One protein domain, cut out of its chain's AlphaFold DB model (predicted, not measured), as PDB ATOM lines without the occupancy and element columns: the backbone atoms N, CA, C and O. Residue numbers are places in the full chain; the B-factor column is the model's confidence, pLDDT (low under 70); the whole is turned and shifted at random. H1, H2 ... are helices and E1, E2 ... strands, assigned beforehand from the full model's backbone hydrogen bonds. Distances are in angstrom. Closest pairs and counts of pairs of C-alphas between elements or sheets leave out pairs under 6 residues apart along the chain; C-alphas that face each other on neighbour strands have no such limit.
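Overview. This is residues 118 to 278 of the 278 residues of an uncharacterized protein of Tuwongella immobilis (UniProt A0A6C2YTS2). This is a rounded body of crossed helices, with H5 near the middle between the long helix H8 on one side and H2 on the other, and H4 beside H5. H1 packs on H4 and H8, H3 packs on H4 toward one end of the body, and H6, H7 and the small strand pair E3 E4 sit toward the opposite end; the hairpin E1 E2 runs along the H2 side, its turn at residues 173 to 177 at the rim. The printed part has 161 residues, with eight named helices and five named strands in the order H1 H2 H3 E1 E2 H4 H5 E3 H6 H7 E4 H8 E5. Both two-stranded sheets, E1 - E2 and E3 - E4, are antiparallel, and the class is mostly helix. The whole is compact, with a radius of gyration of the C-alphas of 15.4 A and spans of 44 by 39 by 32 A.

Arrangement. Start at H1, residues 118 to 126, and go on to H2, residues 133 to 144; these two are apart. H3 follows at residues 150 to 157. Next look at the hairpin of E1, residues 168 to 172, and E2, residues 178 to 182: N 169 and O 181 are within hydrogen-bond range at 2.8 A, as are N 171 and O 179 at 2.9 A. H4, residues 183 to 191, touches H3, about perpendicular at 81 degrees, the closest C-alphas being those of Ile 152 and Asp 184, 5.8 A apart. H4 only just touches H1, with 3 pairs of C-alphas within 8 A, the closest those of Ala 124 and Thr 183 at 6.3 A. H5, residues 199 to 208, touches residues 133 to 138 of H2 at a steep tilt of 59 degrees, opposite ways, closest at the C-alphas of Gly 134 and Trp 208, 4.1 A. E3, residues 212 to 214, comes next; then H6, residues 222 to 229, touches no helix but is near H2. H7, residues 234 to 240, is followed at once by E4, residues 241 to 243, the neighbour of E3, with N 213 and O 242 at 2.9 A. H8, residues 252 to 270, is the hub. Its residues 253 to 257 touch H1, closest at the C-alphas of Val 119 and Val 254, 5.1 A. Its residues 261 to 269 touch H5, closest at the C-alphas of Pro 199 and Trp 268, 4.2 A. Its residues 269 to 270 touch H7, closest at the C-alphas of Pro 234 and Leu 270, 5.2 A. E5, residues 274 to 277, pairs with no named strand. Every O i to N i+4 pair is within hydrogen-bond range in H1, H2, H4, H5, H6, H7 and H8; in H3 it is 2 of 4.

Along the chain. Find C-alpha 118 at (42.333, 43.811, -35.338), where H1 begins; it runs 12.2 A from first to last C-alpha. H2 spans 16.2 A, E1 13.2 A, E2 13.0 A and H5 14.4 A. Find C-alpha 252 at (38.715, 48.845, -42.829); from there H8 runs 26.7 A to C-alpha 270. E5 ends at C-alpha 277, at (50.734, 39.619, -54.702).

Size, cuts and confidence. The C-alphas farthest apart are those of Thr 157 and Asp 236, at 43.7 A. The printed part has no cut, and its last residue, 278, is the chain's last. No link is long. The mean pLDDT of the printed part is 94.1, and residue 278 is the one printed residue under 70.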
ATOM      1  N   ALA A 118      43.714  44.287 -35.307       97.38
ATOM      2  CA  ALA A 118      42.333  43.811 -35.338       97.38
ATOM      3  C   ALA A 118      42.088  42.738 -36.413       97.38
ATOM      4  O   ALA A 118      41.296  41.830 -36.191       97.38
ATOM      5  N   VAL A 119      42.784  42.803 -37.553       97.06
ATOM      6  CA  VAL A 119      42.705  41.761 -38.585       97.06
ATOM      7  C   VAL A 119      43.307  40.465 -38.076       97.06
ATOM      8  O   VAL A 119      42.708  39.402 -38.213       97.06
ATOM      9  N   GLU A 120      44.500  40.548 -37.493       97.25
ATOM     10  CA  GLU A 120      45.200  39.368 -37.003       97.25
ATOM     11  C   GLU A 120      44.422  38.696 -35.862       97.25
ATOM     12  O   GLU A 120      44.297  37.472 -35.839       97.25
ATOM     13  N   GLN A 121      43.837  39.493 -34.963       97.62
ATOM     14  CA  GLN A 121      42.925  39.021 -33.915       97.62
ATOM     15  C   GLN A 121      41.687  38.345 -34.504       97.62
ATOM     16  O   GLN A 121      41.383  37.214 -34.135       97.62
ATOM     17  N   TRP A 122      41.024  38.993 -35.462       97.12
ATOM     18  CA  TRP A 122      39.833  38.458 -36.115       97.12
ATOM     19  C   TRP A 122      40.109  37.122 -36.822       97.12
ATOM     20  O   TRP A 122      39.418  36.137 -36.574       97.12
ATOM     21  N   LEU A 123      41.179  37.022 -37.616       96.94
ATOM     22  CA  LEU A 123      41.569  35.758 -38.256       96.94
ATOM     23  C   LEU A 123      41.921  34.674 -37.235       96.94
ATOM     24  O   LEU A 123      41.565  33.505 -37.416       96.94
ATOM     25  N   ALA A 124      42.607  35.046 -36.150       97.12
ATOM     26  CA  ALA A 124      42.884  34.117 -35.068       97.12
ATOM     27  C   ALA A 124      41.580  33.603 -34.449       97.12
ATOM     28  O   ALA A 124      41.482  32.409 -34.178       97.12
ATOM     29  N   GLU A 125      40.572  34.445 -34.236       95.94
ATOM     30  CA  GLU A 125      39.263  34.044 -33.708       95.94
ATOM     31  C   GLU A 125      38.520  33.091 -34.647       95.94
ATOM     32  O   GLU A 125      38.025  32.063 -34.177       95.94
ATOM     33  N   LEU A 126      38.537  33.369 -35.955       95.94
ATOM     34  CA  LEU A 126      37.927  32.514 -36.978       95.94
ATOM     35  C   LEU A 126      38.566  31.128 -37.063       95.94
ATOM     36  O   LEU A 126      37.875  30.144 -37.332       95.94
ATOM     37  N   LEU A 127      39.876  31.025 -36.811       96.50
ATOM     38  CA  LEU A 127      40.582  29.753 -36.901       96.50
ATOM     39  C   LEU A 127      39.914  28.685 -36.022       96.50
ATOM     40  O   LEU A 127      39.916  28.775 -34.782       96.50
ATOM     41  N   GLN A 128      39.383  27.652 -36.682       95.38
ATOM     42  CA  GLN A 128      38.572  26.637 -36.035       95.38
ATOM     43  C   GLN A 128      39.377  25.829 -35.007       95.38
ATOM     44  O   GLN A 128      40.548  25.500 -35.222       95.38
ATOM     45  N   PRO A 129      38.747  25.436 -33.886       93.81
ATOM     46  CA  PRO A 129      39.370  24.526 -32.941       93.81
ATOM     47  C   PRO A 129      39.547  23.139 -33.567       93.81
ATOM     48  O   PRO A 129      38.786  22.715 -34.435       93.81
ATOM     49  N   SER A 130      40.492  22.362 -33.045       91.69
ATOM     50  CA  SER A 130      40.745  20.980 -33.477       91.69
ATOM     51  C   SER A 130      39.616  19.988 -33.162       91.69
ATOM     52  O   SER A 130      39.689  18.824 -33.553       91.69
ATOM     53  N   SER A 131      38.592  20.398 -32.405       90.62
ATOM     54  CA  SER A 131      37.362  19.615 -32.247       90.62
ATOM     55  C   SER A 131      36.543  19.581 -33.538       90.62
ATOM     56  O   SER A 131      35.810  18.618 -33.747       90.62
ATOM     57  N   ARG A 132      36.709  20.579 -34.416       93.56
ATOM     58  CA  ARG A 132      36.074  20.658 -35.733       93.56
ATOM     59  C   ARG A 132      37.028  20.214 -36.836       93.56
ATOM     60  O   ARG A 132      38.251  20.234 -36.674       93.56
ATOM     61  N   VAL A 133      36.459  19.810 -37.971       95.50
ATOM     62  CA  VAL A 133      37.233  19.348 -39.130       95.50
ATOM     63  C   VAL A 133      38.209  20.413 -39.650       95.50
ATOM     64  O   VAL A 133      39.351  20.065 -39.935       95.50
ATOM     65  N   GLY A 134      37.833  21.697 -39.669       96.12
ATOM     66  CA  GLY A 134      38.691  22.783 -40.155       96.12
ATOM     67  C   GLY A 134      40.003  22.915 -39.382       96.12
ATOM     68  O   GLY A 134      41.076  22.945 -39.981       96.12
ATOM     69  N   GLY A 135      39.943  22.880 -38.046       95.94
ATOM     70  CA  GLY A 135      41.141  22.950 -37.204       95.94
ATOM     71  C   GLY A 135      42.057  21.731 -37.356       95.94
ATOM     72  O   GLY A 135      43.279  21.862 -37.307       95.94
ATOM     73  N   LYS A 136      41.487  20.537 -37.587       95.62
ATOM     74  CA  LYS A 136      42.274  19.325 -37.887       95.62
ATOM     75  C   LYS A 136      42.963  19.421 -39.246       95.62
ATOM     76  O   LYS A 136      44.129  19.051 -39.353       95.62
ATOM     77  N   LEU A 137      42.257  19.926 -40.260       96.69
ATOM     78  CA  LEU A 137      42.808  20.132 -41.601       96.69
ATOM     79  C   LEU A 137      43.931  21.170 -41.595       96.69
ATOM     80  O   LEU A 137      44.937  20.956 -42.261       96.69
ATOM     81  N   PHE A 138      43.814  22.241 -40.805       97.25
ATOM     82  CA  PHE A 138      44.891  23.223 -40.679       97.25
ATOM     83  C   PHE A 138      46.152  22.624 -40.041       97.25
ATOM     84  O   PHE A 138      47.253  22.831 -40.541       97.25
ATOM     85  N   LEU A 139      46.003  21.818 -38.981       96.25
ATOM     86  CA  LEU A 139      47.133  21.098 -38.378       96.25
ATOM     87  C   LEU A 139      47.803  20.131 -39.363       96.25
ATOM     88  O   LEU A 139      49.026  20.028 -39.377       96.25
ATOM     89  N   ALA A 140      47.015  19.425 -40.179       95.50
ATOM     90  CA  ALA A 140      47.558  18.576 -41.235       95.50
ATOM     91  C   ALA A 140      48.332  19.415 -42.266       95.50
ATOM     92  O   ALA A 140      49.497  19.131 -42.525       95.50
ATOM     93  N   ALA A 141      47.743  20.514 -42.746       96.31
ATOM     94  CA  ALA A 141      48.371  21.414 -43.710       96.31
ATOM     95  C   ALA A 141      49.697  22.004 -43.197       96.31
ATOM     96  O   ALA A 141      50.683  22.015 -43.931       96.31
ATOM     97  N   ILE A 142      49.770  22.419 -41.925       96.19
ATOM     98  CA  ILE A 142      51.023  22.882 -41.305       96.19
ATOM     99  C   ILE A 142      52.133  21.835 -41.448       96.19
ATOM    100  O   ILE A 142      53.270  22.190 -41.756       96.19
ATOM    101  N   ARG A 143      51.820  20.553 -41.232       95.06
ATOM    102  CA  ARG A 143      52.802  19.461 -41.289       95.06
ATOM    103  C   ARG A 143      53.171  19.105 -42.724       95.06
ATOM    104  O   ARG A 143      54.355  18.961 -43.020       95.06
ATOM    105  N   ASP A 144      52.173  19.003 -43.595       95.69
ATOM    106  CA  ASP A 144      52.336  18.557 -44.978       95.69
ATOM    107  C   ASP A 144      53.081  19.604 -45.816       95.69
ATOM    108  O   ASP A 144      54.036  19.280 -46.523       95.69
ATOM    109  N   PHE A 145      52.707  20.880 -45.669       94.31
ATOM    110  CA  PHE A 145      53.314  22.000 -46.396       94.31
ATOM    111  C   PHE A 145      54.438  22.695 -45.626       94.31
ATOM    112  O   PHE A 145      55.078  23.603 -46.156       94.31
ATOM    113  N   LYS A 146      54.712  22.257 -44.390       95.25
ATOM    114  CA  LYS A 146      55.758  22.808 -43.515       95.25
ATOM    115  C   LYS A 146      55.598  24.315 -43.301       95.25
ATOM    116  O   LYS A 146      56.556  25.076 -43.439       95.25
ATOM    117  N   TYR A 147      54.391  24.757 -42.952       96.25
ATOM    118  CA  TYR A 147      54.164  26.153 -42.579       96.25
ATOM    119  C   TYR A 147      54.846  26.444 -41.241       96.25
ATOM    120  O   TYR A 147      54.362  26.057 -40.178       96.25
ATOM    121  N   THR A 148      56.000  27.105 -41.290       95.56
ATOM    122  CA  THR A 148      56.795  27.482 -40.114       95.56
ATOM    123  C   THR A 148      56.420  28.860 -39.573       95.56
ATOM    124  O   THR A 148      56.703  29.159 -38.417       95.56
ATOM    125  N   GLY A 149      55.796  29.705 -40.397       95.31
ATOM    126  CA  GLY A 149      55.575  31.129 -40.145       95.31
ATOM    127  C   GLY A 149      56.819  32.000 -40.364       95.31
ATOM    128  O   GLY A 149      56.711  33.221 -40.394       95.31
ATOM    129  N   GLU A 150      57.995  31.397 -40.571       95.19
ATOM    130  CA  GLU A 150      59.267  32.111 -40.740       95.19
ATOM    131  C   GLU A 150      59.246  33.154 -41.874       95.19
ATOM    132  O   GLU A 150      59.726  34.265 -41.641       95.19
ATOM    133  N   PRO A 151      58.637  32.896 -43.053       92.38
ATOM    134  CA  PRO A 151      58.577  33.900 -44.118       92.38
ATOM    135  C   PRO A 151      57.871  35.208 -43.718       92.38
ATOM    136  O   PRO A 151      58.167  36.263 -44.275       92.38
ATOM    137  N   ILE A 152      56.977  35.167 -42.724       95.19
ATOM    138  CA  ILE A 152      56.237  36.343 -42.240       95.19
ATOM    139  C   ILE A 152      57.086  37.218 -41.312       95.19
ATOM    140  O   ILE A 152      56.783  38.399 -41.127       95.19
ATOM    141  N   LEU A 153      58.206  36.711 -40.782       92.19
ATOM    142  CA  LEU A 153      59.097  37.505 -39.930       92.19
ATOM    143  C   LEU A 153      59.592  38.764 -40.649       92.19
ATOM    144  O   LEU A 153      59.573  39.837 -40.051       92.19
ATOM    145  N   GLY A 154      59.934  38.657 -41.939       89.12
ATOM    146  CA  GLY A 154      60.344  39.803 -42.755       89.12
ATOM    147  C   GLY A 154      59.272  40.893 -42.831       89.12
ATOM    148  O   GLY A 154      59.585  42.080 -42.724       89.12
ATOM    149  N   TYR A 155      57.999  40.497 -42.913       91.12
ATOM    150  CA  TYR A 155      56.860  41.413 -42.943       91.12
ATOM    151  C   TYR A 155      56.701  42.130 -41.602       91.12
ATOM    152  O   TYR A 155      56.532  43.349 -41.569       91.12
ATOM    153  N   ARG A 156      56.817  41.401 -40.485       93.38
ATOM    154  CA  ARG A 156      56.755  41.995 -39.141       93.38
ATOM    155  C   ARG A 156      57.903  42.971 -38.907       93.38
ATOM    156  O   ARG A 156      57.662  44.111 -38.520       93.38
ATOM    157  N   THR A 157      59.142  42.567 -39.194       92.81
ATOM    158  CA  THR A 157      60.318  43.438 -39.018       92.81
ATOM    159  C   THR A 157      60.308  44.641 -39.957       92.81
ATOM    160  O   THR A 157      60.841  45.689 -39.607       92.81
ATOM    161  N   GLY A 158      59.682  44.506 -41.130       89.00
ATOM    162  CA  GLY A 158      59.479  45.589 -42.092       89.00
ATOM    163  C   GLY A 158      58.323  46.532 -41.749       89.00
ATOM    164  O   GLY A 158      58.063  47.458 -42.513       89.00
ATOM    165  N   GLY A 159      57.616  46.310 -40.635       91.31
ATOM    166  CA  GLY A 159      56.476  47.132 -40.224       91.31
ATOM    167  C   GLY A 159      55.228  46.939 -41.089       91.31
ATOM    168  O   GLY A 159      54.387  47.830 -41.141       91.31
ATOM    169  N   LEU A 160      55.099  45.802 -41.786       93.25
ATOM    170  CA  LEU A 160      53.919  45.461 -42.590       93.25
ATOM    171  C   LEU A 160      52.801  44.822 -41.760       93.25
ATOM    172  O   LEU A 160      51.686  44.693 -42.247       93.25
ATOM    173  N   LEU A 161      53.064  44.434 -40.513       95.44
ATOM    174  CA  LEU A 161      52.049  44.011 -39.548       95.44
ATOM    175  C   LEU A 161      52.145  44.911 -38.318       95.44
ATOM    176  O   LEU A 161      53.247  45.187 -37.847       95.44
ATOM    177  N   GLU A 162      51.003  45.343 -37.781       96.69
ATOM    178  CA  GLU A 162      50.981  46.160 -36.560       96.69
ATOM    179  C   GLU A 162      51.400  45.367 -35.317       96.69
ATOM    180  O   GLU A 162      52.051  45.913 -34.423       96.69
ATOM    181  N   LEU A 163      51.032  44.081 -35.234       97.00
ATOM    182  CA  LEU A 163      51.441  43.249 -34.107       97.00
ATOM    183  C   LEU A 163      52.914  42.836 -34.254       97.00
ATOM    184  O   LEU A 163      53.301  42.252 -35.271       97.00
ATOM    185  N   PRO A 164      53.745  43.045 -33.218       94.25
ATOM    186  CA  PRO A 164      55.162  42.686 -33.272       94.25
ATOM    187  C   PRO A 164      55.398  41.174 -33.153       94.25
ATOM    188  O   PRO A 164      56.487  40.692 -33.449       94.25
ATOM    189  N   GLN A 165      54.399  40.417 -32.690       96.44
ATOM    190  CA  GLN A 165      54.465  38.970 -32.523       96.44
ATOM    191  C   GLN A 165      53.150  38.327 -32.940       96.44
ATOM    192  O   GLN A 165      52.080  38.888 -32.703       96.44
ATOM    193  N   ALA A 166      53.251  37.120 -33.489       97.12
ATOM    194  CA  ALA A 166      52.092  36.334 -33.859       97.12
ATOM    195  C   ALA A 166      51.232  35.936 -32.662       97.12
ATOM    196  O   ALA A 166      51.735  35.521 -31.610       97.12
ATOM    197  N   ILE A 167      49.919  35.959 -32.870       97.75
ATOM    198  CA  ILE A 167      48.957  35.371 -31.946       97.75
ATOM    199  C   ILE A 167      49.122  33.850 -31.977       97.75
ATOM    200  O   ILE A 167      49.064  33.216 -33.032       97.75
ATOM    201  N   LYS A 168      49.318  33.250 -30.799       96.94
ATOM    202  CA  LYS A 168      49.456  31.799 -30.628       96.94
ATOM    203  C   LYS A 168      48.128  31.194 -30.182       96.94
ATOM    204  O   LYS A 168      47.583  31.603 -29.159       96.94
ATOM    205  N   LYS A 169      47.644  30.166 -30.882       94.62
ATOM    206  CA  LYS A 169      46.509  29.331 -30.449       94.62
ATOM    207  C   LYS A 169      46.981  27.909 -30.181       94.62
ATOM    208  O   LYS A 169      47.786  27.356 -30.920       94.62
ATOM    209  N   LYS A 170      46.461  27.292 -29.120       92.19
ATOM    210  CA  LYS A 170      46.679  25.866 -28.853       92.19
ATOM    211  C   LYS A 170      45.543  25.063 -29.468       92.19
ATOM    212  O   LYS A 170      44.390  25.234 -29.077       92.19
ATOM    213  N   LEU A 171      45.876  24.167 -30.383       89.56
ATOM    214  CA  LEU A 171      44.945  23.211 -30.971       89.56
ATOM    215  C   LEU A 171      45.263  21.814 -30.426       89.56
ATOM    216  O   LEU A 171      46.428  21.473 -30.239       89.56
ATOM    217  N   LYS A 172      44.258  20.985 -30.132       85.00
ATOM    218  CA  LYS A 172      44.512  19.597 -29.706       85.00
ATOM    219  C   LYS A 172      44.981  18.780 -30.912       85.00
ATOM    220  O   LYS A 172      44.260  18.678 -31.900       85.00
ATOM    221  N   ALA A 173      46.155  18.170 -30.808       75.38
ATOM    222  CA  ALA A 173      46.748  17.318 -31.838       75.38
ATOM    223  C   ALA A 173      46.484  15.818 -31.596       75.38
ATOM    224  O   ALA A 173      46.741  14.997 -32.474       75.38
ATOM    225  N   GLY A 174      45.958  15.462 -30.419       74.62
ATOM    226  CA  GLY A 174      45.595  14.104 -30.017       74.62
ATOM    227  C   GLY A 174      44.791  14.100 -28.713       74.62
ATOM    228  O   GLY A 174      44.397  15.157 -28.219       74.62
ATOM    229  N   LEU A 175      44.557  12.915 -28.133       71.38
ATOM    230  CA  LEU A 175      43.791  12.781 -26.880       71.38
ATOM    231  C   LEU A 175      44.457  13.509 -25.694       71.38
ATOM    232  O   LEU A 175      43.761  14.036 -24.832       71.38
ATOM    233  N   PHE A 176      45.795  13.572 -25.688       77.44
ATOM    234  CA  PHE A 176      46.600  14.132 -24.592       77.44
ATOM    235  C   PHE A 176      47.650  15.158 -25.046       77.44
ATOM    236  O   PHE A 176      48.457  15.603 -24.233       77.44
ATOM    237  N   SER A 177      47.668  15.541 -26.325       82.62
ATOM    238  CA  SER A 177      48.648  16.484 -26.871       82.62
ATOM    239  C   SER A 177      47.975  17.700 -27.500       82.62
ATOM    240  O   SER A 177      46.907  17.614 -28.113       82.62
ATOM    241  N   SER A 178      48.620  18.852 -27.349       85.00
ATOM    242  CA  SER A 178      48.259  20.091 -28.032       85.00
ATOM    243  C   SER A 178      49.445  20.606 -28.825       85.00
ATOM    244  O   SER A 178      50.566  20.592 -28.323       85.00
ATOM    245  N   GLU A 179      49.177  21.110 -30.017       90.94
ATOM    246  CA  GLU A 179      50.138  21.785 -30.874       90.94
ATOM    247  C   GLU A 179      49.850  23.288 -30.847       90.94
ATOM    248  O   GLU A 179      48.691  23.718 -30.858       90.94
ATOM    249  N   SER A 180      50.903  24.093 -30.722       92.38
ATOM    250  CA  SER A 180      50.783  25.547 -30.791       92.38
ATOM    251  C   SER A 180      50.860  25.956 -32.251       92.38
ATOM    252  O   SER A 180      51.882  25.728 -32.885       92.38
ATOM    253  N   VAL A 181      49.809  26.599 -32.743       95.50
ATOM    254  CA  VAL A 181      49.778  27.220 -34.067       95.50
ATOM    255  C   VAL A 181      49.820  28.735 -33.935       95.50
ATOM    256  O   VAL A 181      49.461  29.278 -32.883       95.50
ATOM    257  N   THR A 182      50.256  29.425 -34.980       97.56
ATOM    258  CA  THR A 182      50.366  30.884 -34.996       97.56
ATOM    259  C   THR A 182      49.670  31.498 -36.202       97.56
ATOM    260  O   THR A 182      49.500  30.868 -37.246       97.56
ATOM    261  N   THR A 183      49.292  32.765 -36.074       97.69
ATOM    262  CA  THR A 183      48.822  33.587 -37.196       97.69
ATOM    263  C   THR A 183      49.882  33.782 -38.279       97.69
ATOM    264  O   THR A 183      49.513  33.917 -39.437       97.69
ATOM    265  N   ASP A 184      51.183  33.695 -37.966       97.88
ATOM    266  CA  ASP A 184      52.242  33.681 -38.993       97.88
ATOM    267  C   ASP A 184      52.123  32.476 -39.925       97.88
ATOM    268  O   ASP A 184      52.314  32.607 -41.129       97.88
ATOM    269  N   GLN A 185      51.777  31.298 -39.400       97.81
ATOM    270  CA  GLN A 185      51.574  30.114 -40.240       97.81
ATOM    271  C   GLN A 185      50.348  30.280 -41.143       97.81
ATOM    272  O   GLN A 185      50.380  29.872 -42.302       97.81
ATOM    273  N   LEU A 186      49.286  30.913 -40.632       97.44
ATOM    274  CA  LEU A 186      48.106  31.236 -41.431       97.44
ATOM    275  C   LEU A 186      48.445  32.255 -42.528       97.44
ATOM    276  O   LEU A 186      48.135  32.017 -43.687       97.44
ATOM    277  N   PHE A 187      49.130  33.352 -42.196       96.88
ATOM    278  CA  PHE A 187      49.549  34.347 -43.184       96.88
ATOM    279  C   PHE A 187      50.515  33.773 -44.221       96.88
ATOM    280  O   PHE A 187      50.372  34.075 -45.404       96.88
ATOM    281  N   GLN A 188      51.437  32.891 -43.820       96.12
ATOM    282  CA  GLN A 188      52.299  32.179 -44.762       96.12
ATOM    283  C   GLN A 188      51.463  31.401 -45.783       96.12
ATOM    284  O   GLN A 188      51.745  31.469 -46.977       96.12
ATOM    285  N   ALA A 189      50.428  30.695 -45.322       96.12
ATOM    286  CA  ALA A 189      49.554  29.920 -46.191       96.12
ATOM    287  C   ALA A 189      48.700  30.789 -47.131       96.12
ATOM    288  O   ALA A 189      48.248  30.284 -48.153       96.12
ATOM    289  N   ILE A 190      48.469  32.068 -46.818       95.00
ATOM    290  CA  ILE A 190      47.666  32.960 -47.669       95.00
ATOM    291  C   ILE A 190      48.549  33.770 -48.635       95.00
ATOM    292  O   ILE A 190      48.173  33.927 -49.792       95.00
ATOM    293  N   PHE A 191      49.712  34.277 -48.202       88.50
ATOM    294  CA  PHE A 191      50.487  35.270 -48.976       88.50
ATOM    295  C   PHE A 191      51.876  34.811 -49.420       88.50
ATOM    296  O   PHE A 191      52.470  35.435 -50.290       88.50
ATOM    297  N   CYS A 192      52.438  33.765 -48.812       88.81
ATOM    298  CA  CYS A 192      53.815  33.333 -49.090       88.81
ATOM    299  C   CYS A 192      53.874  32.066 -49.947       88.81
ATOM    300  O   CYS A 192      54.851  31.312 -49.893       88.81
ATOM    301  N   MET A 193      52.823  31.827 -50.727       87.25
ATOM    302  CA  MET A 193      52.784  30.768 -51.725       87.25
ATOM    303  C   MET A 193      53.499  31.259 -52.989       87.25
ATOM    304  O   MET A 193      53.361  32.416 -53.374       87.25
ATOM    305  N   ARG A 194      54.327  30.403 -53.599       82.31
ATOM    306  CA  ARG A 194      55.102  30.775 -54.799       82.31
ATOM    307  C   ARG A 194      54.225  30.910 -56.036       82.31
ATOM    308  O   ARG A 194      54.467  31.783 -56.858       82.31
ATOM    309  N   ASP A 195      53.243  30.027 -56.141       88.06
ATOM    310  CA  ASP A 195      52.285  29.990 -57.230       88.06
ATOM    311  C   ASP A 195      50.969  30.635 -56.774       88.06
ATOM    312  O   ASP A 195      50.684  30.660 -55.568       88.06
ATOM    313  N   PRO A 196      50.144  31.133 -57.713       93.62
ATOM    314  CA  PRO A 196      48.769  31.502 -57.415       93.62
ATOM    315  C   PRO A 196      48.041  30.411 -56.631       93.62
ATOM    316  O   PRO A 196      48.242  29.220 -56.874       93.62
ATOM    317  N   LEU A 197      47.155  30.813 -55.721       96.81
ATOM    318  CA  LEU A 197      46.395  29.864 -54.920       96.81
ATOM    319  C   LEU A 197      45.436  29.099 -55.833       96.81
ATOM    320  O   LEU A 197      44.567  29.694 -56.478       96.81
ATOM    321  N   ASP A 198      45.582  27.780 -55.888       96.75
ATOM    322  CA  ASP A 198      44.655  26.928 -56.621       96.75
ATOM    323  C   ASP A 198      43.291  26.839 -55.901       96.75
ATOM    324  O   ASP A 198      43.200  27.097 -54.690       96.75
ATOM    325  N   PRO A 199      42.208  26.468 -56.613       97.44
ATOM    326  CA  PRO A 199      40.873  26.327 -56.026       97.44
ATOM    327  C   PRO A 199      40.816  25.437 -54.775       97.44
ATOM    328  O   PRO A 199      40.044  25.711 -53.852       97.44
ATOM    329  N   GLY A 200      41.618  24.371 -54.721       97.19
ATOM    330  CA  GLY A 200      41.669  23.446 -53.591       97.19
ATOM    331  C   GLY A 200      42.323  24.070 -52.363       97.19
ATOM    332  O   GLY A 200      41.806  23.927 -51.252       97.19
ATOM    333  N   HIS A 201      43.409  24.818 -52.551       97.75
ATOM    334  CA  HIS A 201      44.037  25.584 -51.474       97.75
ATOM    335  C   HIS A 201      43.116  26.690 -50.943       97.75
ATOM    336  O   HIS A 201      42.978  26.851 -49.727       97.75
ATOM    337  N   CYS A 202      42.402  27.388 -51.835       98.25
ATOM    338  CA  CYS A 202      41.387  28.375 -51.454       98.25
ATOM    339  C   CYS A 202      40.295  27.752 -50.572       98.25
ATOM    340  O   CYS A 202      39.966  28.286 -49.510       98.25
ATOM    341  N   LEU A 203      39.783  26.578 -50.964       98.38
ATOM    342  CA  LEU A 203      38.840  25.807 -50.157       98.38
ATOM    343  C   LEU A 203      39.425  25.423 -48.791       98.38
ATOM    344  O   LEU A 203      38.732  25.519 -47.777       98.38
ATOM    345  N   GLY A 204      40.692  25.005 -48.758       98.12
ATOM    346  CA  GLY A 204      41.414  24.688 -47.529       98.12
ATOM    347  C   GLY A 204      41.366  25.842 -46.530       98.12
ATOM    348  O   GLY A 204      40.886  25.655 -45.412       98.12
ATOM    349  N   ILE A 205      41.762  27.045 -46.957       98.31
ATOM    350  CA  ILE A 205      41.743  28.253 -46.115       98.31
ATOM    351  C   ILE A 205      40.335  28.529 -45.566       98.31
ATOM    352  O   ILE A 205      40.174  28.757 -44.364       98.31
ATOM    353  N   LEU A 206      39.304  28.452 -46.412       98.31
ATOM    354  CA  LEU A 206      37.913  28.674 -45.994       98.31
ATOM    355  C   LEU A 206      37.453  27.657 -44.943       98.31
ATOM    356  O   LEU A 206      36.781  28.029 -43.978       98.31
ATOM    357  N   LEU A 207      37.836  26.386 -45.090       98.06
ATOM    358  CA  LEU A 207      37.539  25.339 -44.111       98.06
ATOM    359  C   LEU A 207      38.275  25.575 -42.787       98.06
ATOM    360  O   LEU A 207      37.670  25.417 -41.726       98.06
ATOM    361  N   TRP A 208      39.551  25.978 -42.823       97.94
ATOM    362  CA  TRP A 208      40.338  26.266 -41.616       97.94
ATOM    363  C   TRP A 208      39.714  27.390 -40.783       97.94
ATOM    364  O   TRP A 208      39.681  27.300 -39.554       97.94
ATOM    365  N   LEU A 209      39.186  28.415 -41.455       97.38
ATOM    366  CA  LEU A 209      38.543  29.578 -40.838       97.38
ATOM    367  C   LEU A 209      37.048  29.371 -40.553       97.38
ATOM    368  O   LEU A 209      36.404  30.228 -39.959       97.38
ATOM    369  N   GLY A 210      36.474  28.234 -40.962       96.69
ATOM    370  CA  GLY A 210      35.052  27.965 -40.775       96.69
ATOM    371  C   GLY A 210      34.137  28.912 -41.549       96.69
ATOM    372  O   GLY A 210      32.993  29.106 -41.145       96.69
ATOM    373  N   SER A 211      34.628  29.483 -42.648       97.19
ATOM    374  CA  SER A 211      33.939  30.517 -43.424       97.19
ATOM    375  C   SER A 211      33.049  29.946 -44.532       97.19
ATOM    376  O   SER A 211      32.696  30.665 -45.459       97.19
ATOM    377  N   LEU A 212      32.681  28.664 -44.470       97.38
ATOM    378  CA  LEU A 212      31.915  27.980 -45.514       97.38
ATOM    379  C   LEU A 212      30.759  27.162 -44.927       97.38
ATOM    380  O   LEU A 212      30.930  26.433 -43.943       97.38
ATOM    381  N   ARG A 213      29.594  27.247 -45.572       97.94
ATOM    382  CA  ARG A 213      28.424  26.393 -45.322       97.94
ATOM    383  C   ARG A 213      28.158  25.494 -46.523       97.94
ATOM    384  O   ARG A 213      28.414  25.889 -47.656       97.94
ATOM    385  N   LEU A 214      27.616  24.312 -46.255       97.88
ATOM    386  CA  LEU A 214      27.089  23.372 -47.243       97.88
ATOM    387  C   LEU A 214      25.611  23.149 -46.917       97.88
ATOM    388  O   LEU A 214      25.319  22.770 -45.791       97.88
ATOM    389  N   ASP A 215      24.705  23.402 -47.857       97.12
ATOM    390  CA  ASP A 215      23.248  23.304 -47.693       97.12
ATOM    391  C   ASP A 215      22.756  24.005 -46.407       97.12
ATOM    392  O   ASP A 215      22.085  23.413 -45.563       97.12
ATOM    393  N   ASP A 216      23.181  25.258 -46.213       94.94
ATOM    394  CA  ASP A 216      22.886  26.075 -45.028       94.94
ATOM    395  C   ASP A 216      23.344  25.482 -43.682       94.94
ATOM    396  O   ASP A 216      22.930  25.944 -42.618       94.94
ATOM    397  N   VAL A 217      24.265  24.521 -43.658       96.12
ATOM    398  CA  VAL A 217      24.866  24.037 -42.407       96.12
ATOM    399  C   VAL A 217      26.369  24.264 -42.369       96.12
ATOM    400  O   VAL A 217      27.067  24.180 -43.378       96.12
ATOM    401  N   SER A 218      26.880  24.574 -41.177       95.06
ATOM    402  CA  SER A 218      28.318  24.690 -40.946       95.06
ATOM    403  C   SER A 218      29.005  23.347 -41.178       95.06
ATOM    404  O   SER A 218      28.501  22.290 -40.783       95.06
ATOM    405  N   ILE A 219      30.180  23.388 -41.800       96.12
ATOM    406  CA  ILE A 219      30.987  22.199 -42.069       96.12
ATOM    407  C   ILE A 219      31.824  21.892 -40.824       96.12
ATOM    408  O   ILE A 219      32.792  22.589 -40.516       96.12
ATOM    409  N   GLU A 220      31.448  20.847 -40.090       93.38
ATOM    410  CA  GLU A 220      32.092  20.485 -38.821       93.38
ATOM    411  C   GLU A 220      32.703  19.075 -38.835       93.38
ATOM    412  O   GLU A 220      33.553  18.770 -37.991       93.38
ATOM    413  N   SER A 221      32.334  18.235 -39.810       94.50
ATOM    414  CA  SER A 221      32.703  16.815 -39.882       94.50
ATOM    415  C   SER A 221      33.399  16.407 -41.196       94.50
ATOM    416  O   SER A 221      33.204  17.049 -42.231       94.50
ATOM    417  N   PRO A 222      34.178  15.305 -41.197       95.25
ATOM    418  CA  PRO A 222      34.787  14.759 -42.415       95.25
ATOM    419  C   PRO A 222      33.786  14.351 -43.506       95.25
ATOM    420  O   PRO A 222      34.082  14.525 -44.685       95.25
ATOM    421  N   ASP A 223      32.599  13.852 -43.147       96.56
ATOM    422  CA  ASP A 223      31.588  13.428 -44.130       96.56
ATOM    423  C   ASP A 223      30.998  14.617 -44.904       96.56
ATOM    424  O   ASP A 223      30.750  14.524 -46.110       96.56
ATOM    425  N   GLN A 224      30.845  15.769 -44.245       96.81
ATOM    426  CA  GLN A 224      30.458  17.011 -44.918       96.81
ATOM    427  C   GLN A 224      31.565  17.496 -45.862       96.81
ATOM    428  O   GLN A 224      31.269  17.880 -46.989       96.81
ATOM    429  N   VAL A 225      32.839  17.407 -45.458       96.88
ATOM    430  CA  VAL A 225      33.973  17.717 -46.351       96.88
ATOM    431  C   VAL A 225      33.997  16.769 -47.551       96.88
ATOM    432  O   VAL A 225      34.179  17.207 -48.682       96.88
ATOM    433  N   LYS A 226      33.743  15.474 -47.352       96.81
ATOM    434  CA  LYS A 226      33.628  14.514 -48.458       96.81
ATOM    435  C   LYS A 226      32.504  14.896 -49.424       96.81
ATOM    436  O   LYS A 226      32.713  14.852 -50.633       96.81
ATOM    437  N   SER A 227      31.346  15.293 -48.898       97.12
ATOM    438  CA  SER A 227      30.200  15.755 -49.696       97.12
ATOM    439  C   SER A 227      30.535  17.026 -50.486       97.12
ATOM    440  O   SER A 227      30.186  17.140 -51.656       97.12
ATOM    441  N   LEU A 228      31.287  17.943 -49.878       96.75
ATOM    442  CA  LEU A 228      31.784  19.157 -50.520       96.75
ATOM    443  C   LEU A 228      32.729  18.852 -51.695       96.75
ATOM    444  O   LEU A 228      32.575  19.405 -52.780       96.75
ATOM    445  N   LEU A 229      33.668  17.917 -51.520       96.19
ATOM    446  CA  LEU A 229      34.619  17.504 -52.566       96.19
ATOM    447  C   LEU A 229      33.958  16.731 -53.727       96.19
ATOM    448  O   LEU A 229      34.574  16.509 -54.780       96.19
ATOM    449  N   GLN A 230      32.707  16.299 -53.553       96.81
ATOM    450  CA  GLN A 230      31.900  15.697 -54.614       96.81
ATOM    451  C   GLN A 230      31.233  16.739 -55.522       96.81
ATOM    452  O   GLN A 230      30.803  16.362 -56.609       96.81
ATOM    453  N   LEU A 231      31.200  18.025 -55.149       97.19
ATOM    454  CA  LEU A 231      30.677  19.102 -55.997       97.19
ATOM    455  C   LEU A 231      31.651  19.384 -57.152       97.19
ATOM    456  O   LEU A 231      32.700  20.013 -56.976       97.19
ATOM    457  N   LYS A 232      31.333  18.862 -58.343       93.69
ATOM    458  CA  LYS A 232      32.246  18.897 -59.498       93.69
ATOM    459  C   LYS A 232      32.099  20.139 -60.356       93.69
ATOM    460  O   LYS A 232      33.093  20.551 -60.941       93.69
ATOM    461  N   THR A 233      30.911  20.730 -60.420       95.94
ATOM    462  CA  THR A 233      30.661  21.878 -61.294       95.94
ATOM    463  C   THR A 233      30.589  23.187 -60.503       95.94
ATOM    464  O   THR A 233      30.172  23.173 -59.340       95.94
ATOM    465  N   PRO A 234      30.935  24.333 -61.120       96.19
ATOM    466  CA  PRO A 234      30.720  25.642 -60.508       96.19
ATOM    467  C   PRO A 234      29.269  25.901 -60.098       96.19
ATOM    468  O   PRO A 234      29.023  26.479 -59.044       96.19
ATOM    469  N   ALA A 235      28.307  25.418 -60.891       96.44
ATOM    470  CA  ALA A 235      26.885  25.539 -60.585       96.44
ATOM    471  C   ALA A 235      26.515  24.787 -59.296       96.44
ATOM    472  O   ALA A 235      25.869  25.366 -58.423       96.44
ATOM    473  N   ASP A 236      26.986  23.544 -59.129       97.06
ATOM    474  CA  ASP A 236      26.736  22.763 -57.910       97.06
ATOM    475  C   ASP A 236      27.351  23.436 -56.678       97.06
ATOM    476  O   ASP A 236      26.717  23.504 -55.623       97.06
ATOM    477  N   ARG A 237      28.587  23.947 -56.809       97.94
ATOM    478  CA  ARG A 237      29.280  24.678 -55.736       97.94
ATOM    479  C   ARG A 237      28.486  25.927 -55.352       97.94
ATOM    480  O   ARG A 237      28.150  26.084 -54.183       97.94
ATOM    481  N   ALA A 238      28.116  26.761 -56.322       96.75
ATOM    482  CA  ALA A 238      27.365  27.994 -56.088       96.75
ATOM    483  C   ALA A 238      25.966  27.753 -55.496       96.75
ATOM    484  O   ALA A 238      25.507  28.544 -54.680       96.75
ATOM    485  N   GLN A 239      25.286  26.675 -55.895       97.56
ATOM    486  CA  GLN A 239      23.938  26.363 -55.416       97.56
ATOM    487  C   GLN A 239      23.934  25.812 -53.989       97.56
ATOM    488  O   GLN A 239      23.018  26.093 -53.219       97.56
ATOM    489  N   ARG A 240      24.917  24.974 -53.654       97.94
ATOM    490  CA  ARG A 240      24.923  24.221 -52.395       97.94
ATOM    491  C   ARG A 240      25.802  24.826 -51.326       97.94
ATOM    492  O   ARG A 240      25.792  24.337 -50.203       97.94
ATOM    493  N   THR A 241      26.585  25.848 -51.641       98.44
ATOM    494  CA  THR A 241      27.459  26.466 -50.650       98.44
ATOM    495  C   THR A 241      27.248  27.955 -50.546       98.44
ATOM    496  O   THR A 241      26.709  28.601 -51.439       98.44
ATOM    497  N   ALA A 242      27.649  28.480 -49.398       97.75
ATOM    498  CA  ALA A 242      27.636  29.900 -49.127       97.75
ATOM    499  C   ALA A 242      28.845  30.254 -48.269       97.75
ATOM    500  O   ALA A 242      29.195  29.518 -47.335       97.75
ATOM    501  N   LEU A 243      29.457  31.397 -48.569       97.19
ATOM    502  CA  LEU A 243      30.423  32.012 -47.674       97.19
ATOM    503  C   LEU A 243      29.697  32.495 -46.410       97.19
ATOM    504  O   LEU A 243      28.620  33.089 -46.479       97.19
ATOM    505  N   VAL A 244      30.293  32.248 -45.248       95.31
ATOM    506  CA  VAL A 244      29.843  32.848 -43.991       95.31
ATOM    507  C   VAL A 244      30.339  34.288 -43.954       95.31
ATOM    508  O   VAL A 244      31.535  34.519 -43.803       95.31
ATOM    509  N   THR A 245      29.421  35.243 -44.083       84.56
ATOM    510  CA  THR A 245      29.709  36.671 -43.912       84.56
ATOM    511  C   THR A 245      29.817  37.002 -42.427       84.56
ATOM    512  O   THR A 245      28.912  36.664 -41.658       84.56
ATOM    513  N   HIS A 246      30.874  37.702 -42.020       81.38
ATOM    514  CA  HIS A 246      31.144  38.003 -40.605       81.38
ATOM    515  C   HIS A 246      30.585  39.358 -40.134       81.38
ATOM    516  O   HIS A 246      31.013  39.890 -39.110       81.38
ATOM    517  N   GLY A 247      29.570  39.867 -40.842       76.06
ATOM    518  CA  GLY A 247      28.832  41.088 -40.513       76.06
ATOM    519  C   GLY A 247      29.528  42.377 -40.955       76.06
ATOM    520  O   GLY A 247      30.569  42.354 -41.603       76.06
ATOM    521  N   ASP A 248      28.937  43.518 -40.596       80.75
ATOM    522  CA  ASP A 248      29.507  44.825 -40.920       80.75
ATOM    523  C   ASP A 248      30.783  45.078 -40.107       80.75
ATOM    524  O   ASP A 248      30.776  45.140 -38.873       80.75
ATOM    525  N   HIS A 249      31.898  45.261 -40.809       87.75
ATOM    526  CA  HIS A 249      33.193  45.527 -40.201       87.75
ATOM    527  C   HIS A 249      33.457  47.033 -40.105       87.75
ATOM    528  O   HIS A 249      33.570  47.730 -41.110       87.75
ATOM    529  N   THR A 250      33.631  47.545 -38.885       87.69
ATOM    530  CA  THR A 250      33.996  48.957 -38.651       87.69
ATOM    531  C   THR A 250      35.477  49.238 -38.905       87.69
ATOM    532  O   THR A 250      35.866  50.381 -39.143       87.69
ATOM    533  N   VAL A 251      36.318  48.198 -38.878       92.50
ATOM    534  CA  VAL A 251      37.752  48.293 -39.162       92.50
ATOM    535  C   VAL A 251      37.996  47.978 -40.634       92.50
ATOM    536  O   VAL A 251      37.808  46.844 -41.073       92.50
ATOM    537  N   ALA A 252      38.488  48.964 -41.386       93.12
ATOM    538  CA  ALA A 252      38.715  48.845 -42.829       93.12
ATOM    539  C   ALA A 252      39.612  47.654 -43.218       93.12
ATOM    540  O   ALA A 252      39.367  47.006 -44.232       93.12
ATOM    541  N   GLY A 253      40.626  47.333 -42.406       94.69
ATOM    542  CA  GLY A 253      41.481  46.165 -42.639       94.69
ATOM    543  C   GLY A 253      40.726  44.838 -42.539       94.69
ATOM    544  O   GLY A 253      40.986  43.936 -43.328       94.69
ATOM    545  N   VAL A 254      39.768  44.726 -41.613       96.62
ATOM    546  CA  VAL A 254      38.942  43.518 -41.464       96.62
ATOM    547  C   VAL A 254      38.010  43.387 -42.665       96.62
ATOM    548  O   VAL A 254      37.978  42.331 -43.282       96.62
ATOM    549  N   ALA A 255      37.363  44.481 -43.083       95.19
ATOM    550  CA  ALA A 255      36.544  44.500 -44.298       95.19
ATOM    551  C   ALA A 255      37.336  44.089 -45.556       95.19
ATOM    552  O   ALA A 255      36.840  43.348 -46.401       95.19
ATOM    553  N   ALA A 256      38.587  44.544 -45.681       95.06
ATOM    554  CA  ALA A 256      39.458  44.179 -46.795       95.06
ATOM    555  C   ALA A 256      39.812  42.682 -46.807       95.06
ATOM    556  O   ALA A 256      39.892  42.066 -47.871       95.06
ATOM    557  N   PHE A 257      40.009  42.089 -45.630       96.00
ATOM    558  CA  PHE A 257      40.256  40.659 -45.496       96.00
ATOM    559  C   PHE A 257      39.000  39.808 -45.684       96.00
ATOM    560  O   PHE A 257      39.089  38.736 -46.272       96.00
ATOM    561  N   ASP A 258      37.835  40.278 -45.248       95.69
ATOM    562  CA  ASP A 258      36.558  39.631 -45.553       95.69
ATOM    563  C   ASP A 258      36.315  39.609 -47.072       95.69
ATOM    564  O   ASP A 258      36.006  38.567 -47.648       95.69
ATOM    565  N   ALA A 259      36.636  40.703 -47.773       95.38
ATOM    566  CA  ALA A 259      36.640  40.723 -49.236       95.38
ATOM    567  C   ALA A 259      37.643  39.721 -49.852       95.38
ATOM    568  O   ALA A 259      37.348  39.118 -50.884       95.38
ATOM    569  N   LEU A 260      38.805  39.491 -49.225       96.69
ATOM    570  CA  LEU A 260      39.721  38.418 -49.633       96.69
ATOM    571  C   LEU A 260      39.100  37.025 -49.411       96.69
ATOM    572  O   LEU A 260      39.273  36.157 -50.264       96.69
ATOM    573  N   LEU A 261      38.339  36.799 -48.331       97.25
ATOM    574  CA  LEU A 261      37.593  35.545 -48.138       97.25
ATOM    575  C   LEU A 261      36.542  35.336 -49.236       97.25
ATOM    576  O   LEU A 261      36.408  34.223 -49.744       97.25
ATOM    577  N   HIS A 262      35.859  36.401 -49.666       97.06
ATOM    578  CA  HIS A 262      35.010  36.370 -50.859       97.06
ATOM    579  C   HIS A 262      35.804  35.994 -52.118       97.06
ATOM    580  O   HIS A 262      35.360  35.140 -52.884       97.06
ATOM    581  N   GLY A 263      36.998  36.561 -52.308       97.50
ATOM    582  CA  GLY A 263      37.915  36.168 -53.380       97.50
ATOM    583  C   GLY A 263      38.254  34.673 -53.346       97.50
ATOM    584  O   GLY A 263      38.067  33.982 -54.342       97.50
ATOM    585  N   LEU A 264      38.665  34.135 -52.195       98.12
ATOM    586  CA  LEU A 264      38.952  32.703 -52.024       98.12
ATOM    587  C   LEU A 264      37.730  31.830 -52.346       98.12
ATOM    588  O   LEU A 264      37.851  30.809 -53.025       98.12
ATOM    589  N   TYR A 265      36.545  32.235 -51.884       98.31
ATOM    590  CA  TYR A 265      35.304  31.510 -52.144       98.31
ATOM    591  C   TYR A 265      34.965  31.475 -53.629       98.31
ATOM    592  O   TYR A 265      34.726  30.397 -54.169       98.31
ATOM    593  N   HIS A 266      35.013  32.615 -54.317       98.25
ATOM    594  CA  HIS A 266      34.739  32.661 -55.752       98.25
ATOM    595  C   HIS A 266      35.812  31.948 -56.577       98.25
ATOM    596  O   HIS A 266      35.468  31.319 -57.574       98.25
ATOM    597  N   ALA A 267      37.081  31.971 -56.159       98.25
ATOM    598  CA  ALA A 267      38.145  31.203 -56.805       98.25
ATOM    599  C   ALA A 267      37.814  29.707 -56.788       98.25
ATOM    600  O   ALA A 267      37.822  29.038 -57.823       98.25
ATOM    601  N   TRP A 268      37.412  29.205 -55.618       98.31
ATOM    602  CA  TRP A 268      36.986  27.823 -55.471       98.31
ATOM    603  C   TRP A 268      35.687  27.515 -56.227       98.31
ATOM    604  O   TRP A 268      35.627  26.521 -56.948       98.31
ATOM    605  N   VAL A 269      34.649  28.345 -56.111       98.25
ATOM    606  CA  VAL A 269      33.366  28.116 -56.797       98.25
ATOM    607  C   VAL A 269      33.549  28.086 -58.312       98.25
ATOM    608  O   VAL A 269      33.019  27.191 -58.959       98.25
ATOM    609  N   LEU A 270      34.317  29.019 -58.873       97.75
ATOM    610  CA  LEU A 270      34.508  29.156 -60.320       97.75
ATOM    611  C   LEU A 270      35.600  28.250 -60.890       97.75
ATOM    612  O   LEU A 270      35.750  28.202 -62.105       97.75
ATOM    613  N   ASP A 271      36.327  27.531 -60.032       97.38
ATOM    614  CA  ASP A 271      37.447  26.670 -60.421       97.38
ATOM    615  C   ASP A 271      38.590  27.447 -61.104       97.38
ATOM    616  O   ASP A 271      39.186  26.993 -62.078       97.38
ATOM    617  N   VAL A 272      38.902  28.638 -60.583       97.06
ATOM    618  CA  VAL A 272      39.975  29.516 -61.084       97.06
ATOM    619  C   VAL A 272      41.002  29.809 -59.997       97.06
ATOM    620  O   VAL A 272      40.696  29.770 -58.807       97.06
ATOM    621  N   THR A 273      42.233  30.136 -60.391       97.06
ATOM    622  CA  THR A 273      43.267  30.510 -59.421       97.06
ATOM    623  C   THR A 273      43.019  31.905 -58.848       97.06
ATOM    624  O   THR A 273      42.533  32.808 -59.538       97.06
ATOM    625  N   LEU A 274      43.377  32.093 -57.577       97.62
ATOM    626  CA  LEU A 274      43.444  33.404 -56.941       97.62
ATOM    627  C   LEU A 274      44.900  33.849 -56.899       97.62
ATOM    628  O   LEU A 274      45.741  33.227 -56.249       97.62
ATOM    629  N   TRP A 275      45.206  34.935 -57.590       95.88
ATOM    630  CA  TRP A 275      46.532  35.524 -57.524       95.88
ATOM    631  C   TRP A 275      46.582  36.423 -56.310       95.88
ATOM    632  O   TRP A 275      45.665  37.215 -56.098       95.88
ATOM    633  N   VAL A 276      47.644  36.293 -55.527       92.44
ATOM    634  CA  VAL A 276      47.879  37.098 -54.337       92.44
ATOM    635  C   VAL A 276      49.306  37.620 -54.434       92.44
ATOM    636  O   VAL A 276      50.252  36.839 -54.452       92.44
ATOM    637  N   SER A 277      49.450  38.934 -54.569       83.06
ATOM    638  CA  SER A 277      50.734  39.619 -54.702       83.06
ATOM    639  C   SER A 277      50.964  40.467 -53.458       83.06
ATOM    640  O   SER A 277      50.115  41.283 -53.100       83.06
ATOM    641  N   ALA A 278      52.074  40.216 -52.769       60.06
ATOM    642  CA  ALA A 278      52.408  40.802 -51.477       60.06
ATOM    643  C   ALA A 278      53.560  41.804 -51.568       60.06
ATOM    644  O   ALA A 278      54.474  41.583 -52.396       60.06
TER     645      ALA A 278